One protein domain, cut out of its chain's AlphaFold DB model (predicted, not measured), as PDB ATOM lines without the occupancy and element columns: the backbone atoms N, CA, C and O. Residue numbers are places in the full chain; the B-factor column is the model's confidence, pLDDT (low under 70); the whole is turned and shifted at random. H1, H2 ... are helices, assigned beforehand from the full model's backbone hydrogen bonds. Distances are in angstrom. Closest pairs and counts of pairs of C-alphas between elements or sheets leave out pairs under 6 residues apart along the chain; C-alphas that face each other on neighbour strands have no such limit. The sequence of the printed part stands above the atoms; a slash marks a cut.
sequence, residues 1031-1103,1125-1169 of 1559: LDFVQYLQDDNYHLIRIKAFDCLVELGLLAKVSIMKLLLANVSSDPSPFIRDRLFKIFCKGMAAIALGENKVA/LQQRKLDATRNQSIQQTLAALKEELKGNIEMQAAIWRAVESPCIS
ATOM      1  N   LEU A1031     165.778 158.304 160.156       94.34
ATOM      2  CA  LEU A1031     166.343 159.116 159.071       94.34
ATOM      3  C   LEU A1031     167.603 158.486 158.454       94.34
ATOM      4  O   LEU A1031     167.776 158.593 157.241       94.34
ATOM      5  N   ASP A1032     168.396 157.757 159.250       92.55
ATOM      6  CA  ASP A1032     169.568 156.994 158.798       92.55
ATOM      7  C   ASP A1032     169.239 156.003 157.672       92.55
ATOM      8  O   ASP A1032     170.088 155.752 156.817       92.55
ATOM      9  N   PHE A1033     168.012 155.465 157.652       96.31
ATOM     10  CA  PHE A1033     167.525 154.550 156.616       96.31
ATOM     11  C   PHE A1033     166.754 155.288 155.513       96.31
ATOM     12  O   PHE A1033     166.915 154.971 154.340       96.31
ATOM     13  N   VAL A1034     165.935 156.291 155.868       94.76
ATOM     14  CA  VAL A1034     165.070 157.014 154.912       94.76
ATOM     15  C   VAL A1034     165.865 157.719 153.806       94.76
ATOM     16  O   VAL A1034     165.380 157.806 152.680       94.76
ATOM     17  N   GLN A1035     167.087 158.179 154.087       92.69
ATOM     18  CA  GLN A1035     167.962 158.787 153.074       92.69
ATOM     19  C   GLN A1035     168.307 157.840 151.904       92.69
ATOM     20  O   GLN A1035     168.432 158.301 150.775       92.69
ATOM     21  N   TYR A1036     168.368 156.526 152.148       95.08
ATOM     22  CA  TYR A1036     168.691 155.512 151.135       95.08
ATOM     23  C   TYR A1036     167.491 155.044 150.311       95.08
ATOM     24  O   TYR A1036     167.630 154.139 149.496       95.08
ATOM     25  N   LEU A1037     166.302 155.615 150.522       94.60
ATOM     26  CA  LEU A1037     165.091 155.212 149.801       94.60
ATOM     27  C   LEU A1037     164.921 155.929 148.452       94.60
ATOM     28  O   LEU A1037     163.988 155.602 147.727       94.60
ATOM     29  N   GLN A1038     165.790 156.894 148.122       89.84
ATOM     30  CA  GLN A1038     165.765 157.593 146.828       89.84
ATOM     31  C   GLN A1038     166.072 156.630 145.680       89.84
ATOM     32  O   GLN A1038     166.873 155.710 145.859       89.84
ATOM     33  N   ASP A1039     165.463 156.874 144.522       84.01
ATOM     34  CA  ASP A1039     165.432 155.930 143.400       84.01
ATOM     35  C   ASP A1039     166.812 155.671 142.777       84.01
ATOM     36  O   ASP A1039     167.097 154.533 142.412       84.01
ATOM     37  N   ASP A1040     167.699 156.673 142.797       84.24
ATOM     38  CA  ASP A1040     169.084 156.596 142.305       84.24
ATOM     39  C   ASP A1040     169.999 155.674 143.145       84.24
ATOM     40  O   ASP A1040     171.106 155.337 142.722       84.24
ATOM     41  N   ASN A1041     169.582 155.270 144.354       90.65
ATOM     42  CA  ASN A1041     170.383 154.375 145.196       90.65
ATOM     43  C   ASN A1041     170.343 152.930 144.686       90.65
ATOM     44  O   ASN A1041     169.303 152.419 144.265       90.65
ATOM     45  N   TYR A1042     171.460 152.214 144.843       90.82
ATOM     46  CA  TYR A1042     171.555 150.813 144.442       90.82
ATOM     47  C   TYR A1042     170.451 149.948 145.078       90.82
ATOM     48  O   TYR A1042     170.149 150.048 146.274       90.82
ATOM     49  N   HIS A1043     169.846 149.072 144.269       93.48
ATOM     50  CA  HIS A1043     168.577 148.412 144.592       93.48
ATOM     51  C   HIS A1043     168.633 147.601 145.895       93.48
ATOM     52  O   HIS A1043     167.677 147.621 146.670       93.48
ATOM     53  N   LEU A1044     169.755 146.929 146.183       95.35
ATOM     54  CA  LEU A1044     169.909 146.163 147.426       95.35
ATOM     55  C   LEU A1044     169.996 147.063 148.669       95.35
ATOM     56  O   LEU A1044     169.509 146.665 149.727       95.35
ATOM     57  N   ILE A1045     170.517 148.290 148.547       96.08
ATOM     58  CA  ILE A1045     170.515 149.276 149.637       96.08
ATOM     59  C   ILE A1045     169.083 149.762 149.895       96.08
ATOM     60  O   ILE A1045     168.640 149.728 151.043       96.08
ATOM     61  N   ARG A1046     168.328 150.128 148.843       96.54
ATOM     62  CA  ARG A1046     166.910 150.540 148.949       96.54
ATOM     63  C   ARG A1046     166.072 149.456 149.640       96.54
ATOM     64  O   ARG A1046     165.368 149.731 150.614       96.54
ATOM     65  N   ILE A1047     166.210 148.203 149.197       97.63
ATOM     66  CA  ILE A1047     165.541 147.033 149.788       97.63
ATOM     67  C   ILE A1047     165.961 146.841 151.254       97.63
ATOM     68  O   ILE A1047     165.096 146.684 152.119       97.63
ATOM     69  N   LYS A1048     167.265 146.899 151.570       97.70
ATOM     70  CA  LYS A1048     167.749 146.698 152.944       97.70
ATOM     71  C   LYS A1048     167.331 147.826 153.891       97.70
ATOM     72  O   LYS A1048     167.038 147.559 155.054       97.70
ATOM     73  N   ALA A1049     167.252 149.065 153.414       97.77
ATOM     74  CA  ALA A1049     166.752 150.197 154.188       97.77
ATOM     75  C   ALA A1049     165.260 150.037 154.539       97.77
ATOM     76  O   ALA A1049     164.878 150.273 155.687       97.77
ATOM     77  N   PHE A1050     164.427 149.560 153.605       97.75
ATOM     78  CA  PHE A1050     163.029 149.218 153.896       97.75
ATOM     79  C   PHE A1050     162.891 148.029 154.865       97.75
ATOM     80  O   PHE A1050     162.105 148.125 155.806       97.75
ATOM     81  N   ASP A1051     163.675 146.955 154.697       97.16
ATOM     82  CA  ASP A1051     163.749 145.829 155.650       97.16
ATOM     83  C   ASP A1051     164.090 146.325 157.067       97.16
ATOM     84  O   ASP A1051     163.381 146.020 158.025       97.16
ATOM     85  N   CYS A1052     165.093 147.202 157.196       97.34
ATOM     86  CA  CYS A1052     165.476 147.781 158.484       97.34
ATOM     87  C   CYS A1052     164.364 148.633 159.119       97.34
ATOM     88  O   CYS A1052     164.133 148.539 160.323       97.34
ATOM     89  N   LEU A1053     163.647 149.447 158.335       96.60
ATOM     90  CA  LEU A1053     162.516 150.235 158.839       96.60
ATOM     91  C   LEU A1053     161.364 149.342 159.327       96.60
ATOM     92  O   LEU A1053     160.733 149.647 160.342       96.60
ATOM     93  N   VAL A1054     161.095 148.240 158.627       95.31
ATOM     94  CA  VAL A1054     160.041 147.286 158.993       95.31
ATOM     95  C   VAL A1054     160.418 146.466 160.233       95.31
ATOM     96  O   VAL A1054     159.586 146.331 161.130       95.31
ATOM     97  N   GLU A1055     161.666 146.004 160.348       94.23
ATOM     98  CA  GLU A1055     162.174 145.290 161.534       94.23
ATOM     99  C   GLU A1055     162.181 146.134 162.819       94.23
ATOM    100  O   GLU A1055     162.117 145.585 163.920       94.23
ATOM    101  N   LEU A1056     162.210 147.464 162.690       93.38
ATOM    102  CA  LEU A1056     162.066 148.420 163.797       93.38
ATOM    103  C   LEU A1056     160.596 148.749 164.135       93.38
ATOM    104  O   LEU A1056     160.330 149.707 164.862       93.38
ATOM    105  N   GLY A1057     159.630 148.015 163.572       91.49
ATOM    106  CA  GLY A1057     158.196 148.214 163.810       91.49
ATOM    107  C   GLY A1057     157.619 149.494 163.189       91.49
ATOM    108  O   GLY A1057     156.455 149.831 163.409       91.49
ATOM    109  N   LEU A1058     158.397 150.223 162.378       93.02
ATOM    110  CA  LEU A1058     158.003 151.537 161.859       93.02
ATOM    111  C   LEU A1058     156.936 151.461 160.759       93.02
ATOM    112  O   LEU A1058     156.411 152.504 160.373       93.02
ATOM    113  N   LEU A1059     156.544 150.260 160.314       90.84
ATOM    114  CA  LEU A1059     155.380 150.056 159.445       90.84
ATOM    115  C   LEU A1059     154.075 150.560 160.089       90.84
ATOM    116  O   LEU A1059     153.180 151.004 159.379       90.84
ATOM    117  N   ALA A1060     153.981 150.588 161.424       86.71
ATOM    118  CA  ALA A1060     152.851 151.205 162.124       86.71
ATOM    119  C   ALA A1060     152.770 152.737 161.921       86.71
ATOM    120  O   ALA A1060     151.716 153.341 162.124       86.71
ATOM    121  N   LYS A1061     153.861 153.399 161.496       90.45
ATOM    122  CA  LYS A1061     153.845 154.828 161.157       90.45
ATOM    123  C   LYS A1061     153.282 155.021 159.751       90.45
ATOM    124  O   LYS A1061     153.942 154.714 158.758       90.45
ATOM    125  N   VAL A1062     152.107 155.649 159.683       90.88
ATOM    126  CA  VAL A1062     151.360 155.996 158.456       90.88
ATOM    127  C   VAL A1062     152.249 156.506 157.312       90.88
ATOM    128  O   VAL A1062     152.071 156.093 156.169       90.88
ATOM    129  N   SER A1063     153.219 157.383 157.593       92.81
ATOM    130  CA  SER A1063     154.117 157.943 156.571       92.81
ATOM    131  C   SER A1063     155.012 156.889 155.909       92.81
ATOM    132  O   SER A1063     155.158 156.899 154.689       92.81
ATOM    133  N   ILE A1064     155.580 155.966 156.694       93.52
ATOM    134  CA  ILE A1064     156.457 154.891 156.199       93.52
ATOM    135  C   ILE A1064     155.626 153.832 155.471       93.52
ATOM    136  O   ILE A1064     155.988 153.420 154.375       93.52
ATOM    137  N   MET A1065     154.468 153.466 156.026       94.25
ATOM    138  CA  MET A1065     153.487 152.577 155.393       94.25
ATOM    139  C   MET A1065     153.059 153.073 154.003       94.25
ATOM    140  O   MET A1065     153.089 152.312 153.038       94.25
ATOM    141  N   LYS A1066     152.695 154.359 153.880       95.03
ATOM    142  CA  LYS A1066     152.342 154.977 152.592       95.03
ATOM    143  C   LYS A1066     153.513 154.981 151.613       95.03
ATOM    144  O   LYS A1066     153.297 154.699 150.440       95.03
ATOM    145  N   LEU A1067     154.724 155.293 152.081       94.41
ATOM    146  CA  LEU A1067     155.924 155.314 151.244       94.41
ATOM    147  C   LEU A1067     156.269 153.914 150.715       94.41
ATOM    148  O   LEU A1067     156.497 153.760 149.519       94.41
ATOM    149  N   LEU A1068     156.243 152.894 151.579       96.02
ATOM    150  CA  LEU A1068     156.471 151.499 151.201       96.02
ATOM    151  C   LEU A1068     155.434 151.037 150.165       96.02
ATOM    152  O   LEU A1068     155.813 150.564 149.102       96.02
ATOM    153  N   LEU A1069     154.137 151.234 150.429       95.67
ATOM    154  CA  LEU A1069     153.063 150.822 149.514       95.67
ATOM    155  C   LEU A1069     153.065 151.588 148.182       95.67
ATOM    156  O   LEU A1069     152.681 151.022 147.158       95.67
ATOM    157  N   ALA A1070     153.520 152.845 148.171       95.29
ATOM    158  CA  ALA A1070     153.780 153.566 146.929       95.29
ATOM    159  C   ALA A1070     154.891 152.865 146.130       95.29
ATOM    160  O   ALA A1070     154.633 152.424 145.017       95.29
ATOM    161  N   ASN A1071     156.064 152.630 146.725       94.94
ATOM    162  CA  ASN A1071     157.184 151.959 146.050       94.94
ATOM    163  C   ASN A1071     156.822 150.542 145.560       94.94
ATOM    164  O   ASN A1071     157.053 150.225 144.398       94.94
ATOM    165  N   VAL A1072     156.149 149.728 146.385       95.31
ATOM    166  CA  VAL A1072     155.625 148.391 146.011       95.31
ATOM    167  C   VAL A1072     154.761 148.427 144.743       95.31
ATOM    168  O   VAL A1072     154.677 147.427 144.035       95.31
ATOM    169  N   SER A1073     154.107 149.552 144.449       93.77
ATOM    170  CA  SER A1073     153.155 149.665 143.344       93.77
ATOM    171  C   SER A1073     153.580 150.583 142.200       93.77
ATOM    172  O   SER A1073     152.961 150.501 141.142       93.77
ATOM    173  N   SER A1074     154.608 151.423 142.358       93.30
ATOM    174  CA  SER A1074     155.052 152.377 141.330       93.30
ATOM    175  C   SER A1074     156.537 152.321 140.974       93.30
ATOM    176  O   SER A1074     156.918 152.977 140.010       93.30
ATOM    177  N   ASP A1075     157.376 151.583 141.708       93.29
ATOM    178  CA  ASP A1075     158.799 151.458 141.361       93.29
ATOM    179  C   ASP A1075     158.970 150.791 139.976       93.29
ATOM    180  O   ASP A1075     158.269 149.808 139.689       93.29
ATOM    181  N   PRO A1076     159.856 151.295 139.095       90.30
ATOM    182  CA  PRO A1076     160.040 150.732 137.759       90.30
ATOM    183  C   PRO A1076     160.575 149.292 137.788       90.30
ATOM    184  O   PRO A1076     160.174 148.484 136.947       90.30
ATOM    185  N   SER A1077     161.420 148.934 138.761       93.22
ATOM    186  CA  SER A1077     162.054 147.620 138.862       93.22
ATOM    187  C   SER A1077     161.078 146.567 139.414       93.22
ATOM    188  O   SER A1077     160.702 146.621 140.590       93.22
ATOM    189  N   PRO A1078     160.695 145.534 138.633       94.52
ATOM    190  CA  PRO A1078     159.875 144.437 139.147       94.52
ATOM    191  C   PRO A1078     160.591 143.653 140.258       94.52
ATOM    192  O   PRO A1078     159.930 143.094 141.132       94.52
ATOM    193  N   PHE A1079     161.932 143.635 140.269       95.43
ATOM    194  CA  PHE A1079     162.710 143.054 141.365       95.43
ATOM    195  C   PHE A1079     162.498 143.824 142.673       95.43
ATOM    196  O   PHE A1079     162.237 143.198 143.698       95.43
ATOM    197  N   ILE A1080     162.539 145.161 142.660       95.76
ATOM    198  CA  ILE A1080     162.266 145.952 143.870       95.76
ATOM    199  C   ILE A1080     160.824 145.734 144.333       95.76
ATOM    200  O   ILE A1080     160.617 145.437 145.510       95.76
ATOM    201  N   ARG A1081     159.830 145.786 143.433       96.15
ATOM    202  CA  ARG A1081     158.417 145.578 143.803       96.15
ATOM    203  C   ARG A1081     158.168 144.228 144.488       96.15
ATOM    204  O   ARG A1081     157.542 144.208 145.548       96.15
ATOM    205  N   ASP A1082     158.718 143.127 143.964       95.12
ATOM    206  CA  ASP A1082     158.628 141.794 144.591       95.12
ATOM    207  C   ASP A1082     159.258 141.759 145.995       95.12
ATOM    208  O   ASP A1082     158.638 141.292 146.958       95.12
ATOM    209  N   ARG A1083     160.478 142.295 146.150       96.18
ATOM    210  CA  ARG A1083     161.188 142.268 147.440       96.18
ATOM    211  C   ARG A1083     160.526 143.180 148.474       96.18
ATOM    212  O   ARG A1083     160.393 142.778 149.629       96.18
ATOM    213  N   LEU A1084     160.039 144.356 148.073       96.86
ATOM    214  CA  LEU A1084     159.287 145.251 148.957       96.86
ATOM    215  C   LEU A1084     157.912 144.684 149.330       96.86
ATOM    216  O   LEU A1084     157.483 144.872 150.468       96.86
ATOM    217  N   PHE A1085     157.243 143.946 148.437       95.83
ATOM    218  CA  PHE A1085     156.015 143.223 148.776       95.83
ATOM    219  C   PHE A1085     156.281 142.154 149.849       95.83
ATOM    220  O   PHE A1085     155.572 142.097 150.854       95.83
ATOM    221  N   LYS A1086     157.349 141.361 149.703       95.31
ATOM    222  CA  LYS A1086     157.761 140.364 150.709       95.31
ATOM    223  C   LYS A1086     158.108 141.019 152.060       95.31
ATOM    224  O   LYS A1086     157.657 140.541 153.100       95.31
ATOM    225  N   ILE A1087     158.810 142.157 152.054       96.03
ATOM    226  CA  ILE A1087     159.089 142.967 153.258       96.03
ATOM    227  C   ILE A1087     157.797 143.509 153.896       96.03
ATOM    228  O   ILE A1087     157.649 143.459 155.117       96.03
ATOM    229  N   PHE A1088     156.831 143.977 153.099       95.64
ATOM    230  CA  PHE A1088     155.525 144.416 153.599       95.64
ATOM    231  C   PHE A1088     154.780 143.279 154.314       95.64
ATOM    232  O   PHE A1088     154.324 143.464 155.443       95.64
ATOM    233  N   CYS A1089     154.739 142.085 153.716       94.54
ATOM    234  CA  CYS A1089     154.143 140.892 154.321       94.54
ATOM    235  C   CYS A1089     154.835 140.491 155.635       94.54
ATOM    236  O   CYS A1089     154.152 140.198 156.614       94.54
ATOM    237  N   LYS A1090     156.172 140.561 155.703       93.03
ATOM    238  CA  LYS A1090     156.939 140.322 156.939       93.03
ATOM    239  C   LYS A1090     156.588 141.328 158.043       93.03
ATOM    240  O   LYS A1090     156.423 140.962 159.206       93.03
ATOM    241  N   GLY A1091     156.422 142.600 157.678       92.10
ATOM    242  CA  GLY A1091     155.991 143.656 158.595       92.10
ATOM    243  C   GLY A1091     154.561 143.478 159.096       92.10
ATOM    244  O   GLY A1091     154.289 143.696 160.276       92.10
ATOM    245  N   MET A1092     153.655 143.029 158.229       91.09
ATOM    246  CA  MET A1092     152.308 142.635 158.635       91.09
ATOM    247  C   MET A1092     152.319 141.435 159.581       91.09
ATOM    248  O   MET A1092     151.598 141.458 160.572       91.09
ATOM    249  N   ALA A1093     153.150 140.422 159.319       91.15
ATOM    250  CA  ALA A1093     153.302 139.277 160.209       91.15
ATOM    251  C   ALA A1093     153.783 139.716 161.601       91.15
ATOM    252  O   ALA A1093     153.232 139.284 162.607       91.15
ATOM    253  N   ALA A1094     154.732 140.657 161.683       90.58
ATOM    254  CA  ALA A1094     155.176 141.230 162.957       90.58
ATOM    255  C   ALA A1094     154.056 141.966 163.730       90.58
ATOM    256  O   ALA A1094     154.069 141.977 164.961       90.58
ATOM    257  N   ILE A1095     153.084 142.568 163.030       88.71
ATOM    258  CA  ILE A1095     151.874 143.149 163.642       88.71
ATOM    259  C   ILE A1095     150.919 142.030 164.087       88.71
ATOM    260  O   ILE A1095     150.490 142.020 165.236       88.71
ATOM    261  N   ALA A1096     150.637 141.062 163.209       87.37
ATOM    262  CA  ALA A1096     149.714 139.953 163.456       87.37
ATOM    263  C   ALA A1096     150.144 139.049 164.623       87.37
ATOM    264  O   ALA A1096     149.303 138.592 165.391       87.37
ATOM    265  N   LEU A1097     151.451 138.815 164.769       86.96
ATOM    266  CA  LEU A1097     152.063 138.039 165.852       86.96
ATOM    267  C   LEU A1097     152.252 138.865 167.140       86.96
ATOM    268  O   LEU A1097     152.574 138.308 168.185       86.96
ATOM    269  N   GLY A1098     152.034 140.184 167.093       82.72
ATOM    270  CA  GLY A1098     152.080 141.068 168.260       82.72
ATOM    271  C   GLY A1098     153.475 141.496 168.734       82.72
ATOM    272  O   GLY A1098     153.556 142.136 169.777       82.72
ATOM    273  N   GLU A1099     154.559 141.223 167.994       79.35
ATOM    274  CA  GLU A1099     155.939 141.533 168.432       79.35
ATOM    275  C   GLU A1099     156.173 143.010 168.788       79.35
ATOM    276  O   GLU A1099     157.011 143.327 169.629       79.35
ATOM    277  N   ASN A1100     155.445 143.925 168.140       68.37
ATOM    278  CA  ASN A1100     155.604 145.367 168.338       68.37
ATOM    279  C   ASN A1100     154.730 145.943 169.468       68.37
ATOM    280  O   ASN A1100     154.801 147.145 169.737       68.37
ATOM    281  N   LYS A1101     153.914 145.124 170.149       63.36
ATOM    282  CA  LYS A1101     153.273 145.550 171.395       63.36
ATOM    283  C   LYS A1101     154.335 145.585 172.483       63.36
ATOM    284  O   LYS A1101     154.799 144.545 172.941       63.36
ATOM    285  N   VAL A1102     154.707 146.796 172.902       50.18
ATOM    286  CA  VAL A1102     155.485 146.996 174.129       50.18
ATOM    287  C   VAL A1102     154.756 146.240 175.232       50.18
ATOM    288  O   VAL A1102     153.591 146.545 175.495       50.18
ATOM    289  N   ALA A1103     155.422 145.247 175.828       41.61
ATOM    290  CA  ALA A1103     154.892 144.545 176.983       41.61
ATOM    291  C   ALA A1103     154.525 145.607 178.018       41.61
ATOM    292  O   ALA A1103     155.406 146.328 178.496       41.61
ATOM    293  N   LEU A1125     144.081 137.554 181.743       71.13
ATOM    294  CA  LEU A1125     144.559 136.178 181.582       71.13
ATOM    295  C   LEU A1125     143.966 135.518 180.324       71.13
ATOM    296  O   LEU A1125     144.666 134.770 179.635       71.13
ATOM    297  N   GLN A1126     142.724 135.851 179.955       73.76
ATOM    298  CA  GLN A1126     142.155 135.524 178.644       73.76
ATOM    299  C   GLN A1126     142.905 136.238 177.513       73.76
ATOM    300  O   GLN A1126     143.249 135.593 176.525       73.76
ATOM    301  N   GLN A1127     143.231 137.524 177.660       72.65
ATOM    302  CA  GLN A1127     143.972 138.273 176.646       72.65
ATOM    303  C   GLN A1127     145.411 137.758 176.483       72.65
ATOM    304  O   GLN A1127     145.842 137.526 175.359       72.65
ATOM    305  N   ARG A1128     146.124 137.449 177.576       72.05
ATOM    306  CA  ARG A1128     147.436 136.775 177.548       72.05
ATOM    307  C   ARG A1128     147.357 135.395 176.888       72.05
ATOM    308  O   ARG A1128     148.261 135.044 176.136       72.05
ATOM    309  N   LYS A1129     146.284 134.622 177.118       74.95
ATOM    310  CA  LYS A1129     146.045 133.356 176.398       74.95
ATOM    311  C   LYS A1129     145.837 133.583 174.903       74.95
ATOM    312  O   LYS A1129     146.492 132.908 174.118       74.95
ATOM    313  N   LEU A1130     144.980 134.528 174.513       73.04
ATOM    314  CA  LEU A1130     144.729 134.866 173.107       73.04
ATOM    315  C   LEU A1130     146.022 135.297 172.405       73.04
ATOM    316  O   LEU A1130     146.357 134.758 171.350       73.04
ATOM    317  N   ASP A1131     146.783 136.192 173.034       71.89
ATOM    318  CA  ASP A1131     148.084 136.671 172.572       71.89
ATOM    319  C   ASP A1131     149.090 135.514 172.411       71.89
ATOM    320  O   ASP A1131     149.732 135.413 171.368       71.89
ATOM    321  N   ALA A1132     149.156 134.585 173.374       75.50
ATOM    322  CA  ALA A1132     149.995 133.384 173.302       75.50
ATOM    323  C   ALA A1132     149.523 132.339 172.268       75.50
ATOM    324  O   ALA A1132     150.316 131.498 171.849       75.50
ATOM    325  N   THR A1133     148.252 132.370 171.848       81.74
ATOM    326  CA  THR A1133     147.722 131.495 170.784       81.74
ATOM    327  C   THR A1133     147.851 132.077 169.376       81.74
ATOM    328  O   THR A1133     147.752 131.319 168.419       81.74
ATOM    329  N   ARG A1134     148.129 133.384 169.206       83.64
ATOM    330  CA  ARG A1134     148.132 134.072 167.890       83.64
ATOM    331  C   ARG A1134     148.942 133.380 166.790       83.64
ATOM    332  O   ARG A1134     148.629 133.566 165.617       83.64
ATOM    333  N   ASN A1135     149.982 132.630 167.149       84.96
ATOM    334  CA  ASN A1135     150.896 131.955 166.230       84.96
ATOM    335  C   ASN A1135     150.596 130.458 166.009       84.96
ATOM    336  O   ASN A1135     151.353 129.809 165.294       84.96
ATOM    337  N   GLN A1136     149.542 129.887 166.603       84.33
ATOM    338  CA  GLN A1136     149.249 128.445 166.511       84.33
ATOM    339  C   GLN A1136     148.503 128.040 165.233       84.33
ATOM    340  O   GLN A1136     148.511 126.871 164.858       84.33
ATOM    341  N   SER A1137     147.816 128.979 164.581       85.75
ATOM    342  CA  SER A1137     147.054 128.736 163.355       85.75
ATOM    343  C   SER A1137     146.925 130.023 162.556       85.75
ATOM    344  O   SER A1137     146.643 131.078 163.129       85.75
ATOM    345  N   ILE A1138     147.042 129.923 161.229       87.73
ATOM    346  CA  ILE A1138     146.926 131.068 160.323       87.73
ATOM    347  C   ILE A1138     145.582 131.783 160.496       87.73
ATOM    348  O   ILE A1138     145.531 133.008 160.502       87.73
ATOM    349  N   GLN A1139     144.500 131.049 160.773       88.93
ATOM    350  CA  GLN A1139     143.176 131.627 161.024       88.93
ATOM    351  C   GLN A1139     143.153 132.506 162.288       88.93
ATOM    352  O   GLN A1139     142.531 133.569 162.289       88.93
ATOM    353  N   GLN A1140     143.880 132.117 163.341       87.51
ATOM    354  CA  GLN A1140     144.027 132.915 164.565       87.51
ATOM    355  C   GLN A1140     144.934 134.131 164.334       87.51
ATOM    356  O   GLN A1140     144.604 135.233 164.776       87.51
ATOM    357  N   THR A1141     146.026 133.965 163.577       88.00
ATOM    358  CA  THR A1141     146.911 135.064 163.161       88.00
ATOM    359  C   THR A1141     146.155 136.110 162.330       88.00
ATOM    360  O   THR A1141     146.311 137.311 162.545       88.00
ATOM    361  N   LEU A1142     145.281 135.672 161.418       89.88
ATOM    362  CA  LEU A1142     144.450 136.542 160.582       89.88
ATOM    363  C   LEU A1142     143.327 137.227 161.368       89.88
ATOM    364  O   LEU A1142     143.079 138.412 161.156       89.88
ATOM    365  N   ALA A1143     142.679 136.531 162.305       89.06
ATOM    366  CA  ALA A1143     141.699 137.146 163.200       89.06
ATOM    367  C   ALA A1143     142.339 138.250 164.062       89.06
ATOM    368  O   ALA A1143     141.787 139.345 164.171       89.06
ATOM    369  N   ALA A1144     143.536 138.000 164.605       88.74
ATOM    370  CA  ALA A1144     144.310 139.007 165.326       88.74
ATOM    371  C   ALA A1144     144.681 140.199 164.429       88.74
ATOM    372  O   ALA A1144     144.412 141.341 164.791       88.74
ATOM    373  N   LEU A1145     145.225 139.948 163.234       89.19
ATOM    374  CA  LEU A1145     145.589 140.984 162.260       89.19
ATOM    375  C   LEU A1145     144.407 141.895 161.888       89.19
ATOM    376  O   LEU A1145     144.565 143.115 161.826       89.19
ATOM    377  N   LYS A1146     143.225 141.314 161.657       90.62
ATOM    378  CA  LYS A1146     141.993 142.057 161.356       90.62
ATOM    379  C   LYS A1146     141.548 142.946 162.515       90.62
ATOM    380  O   LYS A1146     141.097 144.061 162.263       90.62
ATOM    381  N   GLU A1147     141.682 142.486 163.760       88.39
ATOM    382  CA  GLU A1147     141.334 143.286 164.940       88.39
ATOM    383  C   GLU A1147     142.355 144.414 165.184       88.39
ATOM    384  O   GLU A1147     141.946 145.549 165.413       88.39
ATOM    385  N   GLU A1148     143.663 144.163 165.029       86.63
ATOM    386  CA  GLU A1148     144.710 145.201 165.139       86.63
ATOM    387  C   GLU A1148     144.587 146.298 164.061       86.63
ATOM    388  O   GLU A1148     144.883 147.466 164.313       86.63
ATOM    389  N   LEU A1149     144.159 145.945 162.843       85.92
ATOM    390  CA  LEU A1149     144.002 146.887 161.723       85.92
ATOM    391  C   LEU A1149     142.599 147.510 161.621       85.92
ATOM    392  O   LEU A1149     142.332 148.324 160.725       85.92
ATOM    393  N   LYS A1150     141.693 147.159 162.534       84.64
ATOM    394  CA  LYS A1150     140.298 147.599 162.545       84.64
ATOM    395  C   LYS A1150     140.199 149.117 162.686       84.64
ATOM    396  O   LYS A1150     140.698 149.719 163.628       84.64
ATOM    397  N   GLY A1151     139.542 149.757 161.721       80.81
ATOM    398  CA  GLY A1151     139.416 151.218 161.676       80.81
ATOM    399  C   GLY A1151     140.636 151.965 161.116       80.81
ATOM    400  O   GLY A1151     140.585 153.191 161.022       80.81
ATOM    401  N   ASN A1152     141.697 151.279 160.669       86.46
ATOM    402  CA  ASN A1152     142.836 151.920 160.005       86.46
ATOM    403  C   ASN A1152     142.503 152.304 158.544       86.46
ATOM    404  O   ASN A1152     142.920 151.664 157.575       86.46
ATOM    405  N   ILE A1153     141.732 153.387 158.395       89.09
ATOM    406  CA  ILE A1153     141.304 153.964 157.107       89.09
ATOM    407  C   ILE A1153     142.515 154.357 156.241       89.09
ATOM    408  O   ILE A1153     142.473 154.257 155.015       89.09
ATOM    409  N   GLU A1154     143.616 154.776 156.870       91.23
ATOM    410  CA  GLU A1154     144.847 155.188 156.189       91.23
ATOM    411  C   GLU A1154     145.534 154.004 155.490       91.23
ATOM    412  O   GLU A1154     145.932 154.131 154.329       91.23
ATOM    413  N   MET A1155     145.612 152.840 156.151       89.97
ATOM    414  CA  MET A1155     146.083 151.582 155.552       89.97
ATOM    415  C   MET A1155     145.167 151.152 154.402       89.97
ATOM    416  O   MET A1155     145.658 150.878 153.308       89.97
ATOM    417  N   GLN A1156     143.841 151.160 154.608       90.91
ATOM    418  CA  GLN A1156     142.864 150.816 153.563       90.91
ATOM    419  C   GLN A1156     143.033 151.676 152.303       90.91
ATOM    420  O   GLN A1156     143.075 151.146 151.192       90.91
ATOM    421  N   ALA A1157     143.172 152.994 152.461       92.57
ATOM    422  CA  ALA A1157     143.354 153.915 151.342       92.57
ATOM    423  C   ALA A1157     144.736 153.786 150.673       92.57
ATOM    424  O   ALA A1157     144.857 154.001 149.464       92.57
ATOM    425  N   ALA A1158     145.787 153.458 151.432       93.82
ATOM    426  CA  ALA A1158     147.131 153.259 150.896       93.82
ATOM    427  C   ALA A1158     147.232 151.967 150.073       93.82
ATOM    428  O   ALA A1158     147.662 152.020 148.921       93.82
ATOM    429  N   ILE A1159     146.777 150.830 150.614       93.89
ATOM    430  CA  ILE A1159     146.847 149.549 149.902       93.89
ATOM    431  C   ILE A1159     145.876 149.496 148.720       93.89
ATOM    432  O   ILE A1159     146.209 148.921 147.687       93.89
ATOM    433  N   TRP A1160     144.713 150.154 148.800       94.16
ATOM    434  CA  TRP A1160     143.821 150.226 147.643       94.16
ATOM    435  C   TRP A1160     144.435 151.017 146.483       94.16
ATOM    436  O   TRP A1160     144.375 150.573 145.339       94.16
ATOM    437  N   ARG A1161     145.126 152.131 146.773       94.02
ATOM    438  CA  ARG A1161     145.898 152.865 145.756       94.02
ATOM    439  C   ARG A1161     146.983 151.986 145.123       94.02
ATOM    440  O   ARG A1161     147.182 152.080 143.917       94.02
ATOM    441  N   ALA A1162     147.629 151.114 145.901       94.49
ATOM    442  CA  ALA A1162     148.587 150.145 145.370       94.49
ATOM    443  C   ALA A1162     147.920 149.116 144.431       94.49
ATOM    444  O   ALA A1162     148.407 148.890 143.327       94.49
ATOM    445  N   VAL A1163     146.761 148.560 144.813       94.23
ATOM    446  CA  VAL A1163     145.955 147.622 143.994       94.23
ATOM    447  C   VAL A1163     145.458 148.247 142.679       94.23
ATOM    448  O   VAL A1163     145.275 147.544 141.679       94.23
ATOM    449  N   GLU A1164     145.217 149.557 142.655       91.93
ATOM    450  CA  GLU A1164     144.778 150.297 141.462       91.93
ATOM    451  C   GLU A1164     145.927 150.821 140.584       91.93
ATOM    452  O   GLU A1164     145.661 151.445 139.556       91.93
ATOM    453  N   SER A1165     147.189 150.536 140.929       91.97
ATOM    454  CA  SER A1165     148.339 150.998 140.145       91.97
ATOM    455  C   SER A1165     148.323 150.493 138.685       91.97
ATOM    456  O   SER A1165     148.023 149.320 138.421       91.97
ATOM    457  N   PRO A1166     148.697 151.346 137.710       88.57
ATOM    458  CA  PRO A1166     148.877 150.947 136.320       88.57
ATOM    459  C   PRO A1166     150.208 150.222 136.050       88.57
ATOM    460  O   PRO A1166     150.394 149.758 134.931       88.57
ATOM    461  N   CYS A1167     151.120 150.114 137.021       88.84
ATOM    462  CA  CYS A1167     152.444 149.506 136.826       88.84
ATOM    463  C   CYS A1167     152.493 148.008 137.182       88.84
ATOM    464  O   CYS A1167     153.369 147.295 136.703       88.84
ATOM    465  N   ILE A1168     151.555 147.521 138.004       92.61
ATOM    466  CA  ILE A1168     151.586 146.151 138.542       92.61
ATOM    467  C   ILE A1168     150.965 145.104 137.602       92.61
ATOM    468  O   ILE A1168     149.921 145.334 136.976       92.61
ATOM    469  N   SER A1169     151.615 143.943 137.555       91.17
ATOM    470  CA  SER A1169     151.210 142.711 136.868       91.17
ATOM    471  C   SER A1169     149.965 142.052 137.468       91.17
ATOM    472  O   SER A1169     149.516 142.382 138.572       91.17
TER     473      SER A1169
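This is residues 1031 to 1103 and 1125 to 1169 of the 1559 residues of the protein "Transcription initiation factor TFIID subunit 2" of Madurella mycetomatis (UniProt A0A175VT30). Four helices, H2, H4, H3 and H7, stand side by side in a zigzag, each packed on the next in that order, with H4 in the middle and the short H1 packed on H2. At one end of this body H6 crosses the last turns of H4, and H5 lies beyond it at the far end of the long axis, touching no helix. The printed part has 118 residues with seven named helices, H1 to H7 in order along the chain, and no named strand; the class is all helix. It is compact, with a radius of gyration of the C-alphas of 15.3 A, yet elongated, spanning 51 by 31 by 22 A.

H1, residues 1031 to 1037, and H2, residues 1043 to 1055, form a helical hairpin at a steep tilt of 41 degrees, opposite ways; their closest C-alphas, those of Phe 1033 and Ala 1049, are 5.0 A apart. H3, residues 1062 to 1074, is near H1 and close to H2 but not clearly touching it, the closest C-alphas, of Phe 1050 and Leu 1068, being 7.4 A apart. The hub is H4, residues 1078 to 1096, which touches three helices. It touches H2 at a shallow tilt of 8 degrees, the same way, with the C-alphas of Val 1054 and Gly 1091 closest at 5.5 A. H3 and H4 form a helical hairpin at a shallow tilt of 33 degrees, only just short of steep; H4 touches H3 with residues 1080 to 1088 alone, and the C-alphas of Val 1072 and Arg 1081 are closest at 4.5 A. With residues 1092 to 1096 alone H4 touches H6, residues 1138 to 1148, about perpendicular at 83 degrees; the C-alphas of Ala 1096 and Leu 1145 are closest at 4.4 A. H5, residues 1125 to 1133, is close to H6 but not clearly touching, with the C-alphas of Thr 1133 and Gln 1140 closest at 7.4 A. H7, residues 1153 to 1163, touches H3 at a shallow tilt of 10 degrees, the same way, with the C-alphas of Ser 1073 and Ala 1162 closest at 5.0 A; H7 and H4 are apart. Every O i to N i+4 pair is within hydrogen-bond range in H2, H3, H4, H5, H6 and H7; in H1 1 of 3 is, beside 3 of 4 O i to N i+3 pairs.

H1 begins at C-alpha 1031, (166.343, 159.116, 159.071). H2 is 18.4 A long from first to last C-alpha, H3 17.9 A, and H4, the longest, 26.7 A, ending at C-alpha 1096, (149.714, 139.953, 163.456). H6 measures 15.1 A and H7 15.3 A, ending at C-alpha 1163, (145.955, 147.622, 143.994).

The two C-alphas farthest apart, of Asp 1040 and Leu 1125, are 50.6 A apart. Residues 1104 to 1124 are not printed, and C-alphas 1103 and 1125 across this cut are 14.1 A apart. Of the links that are printed whole, H2 to H3 is short and the others are tight. The mean pLDDT of the printed part is 89.3; residues 1100 to 1103 are under 70.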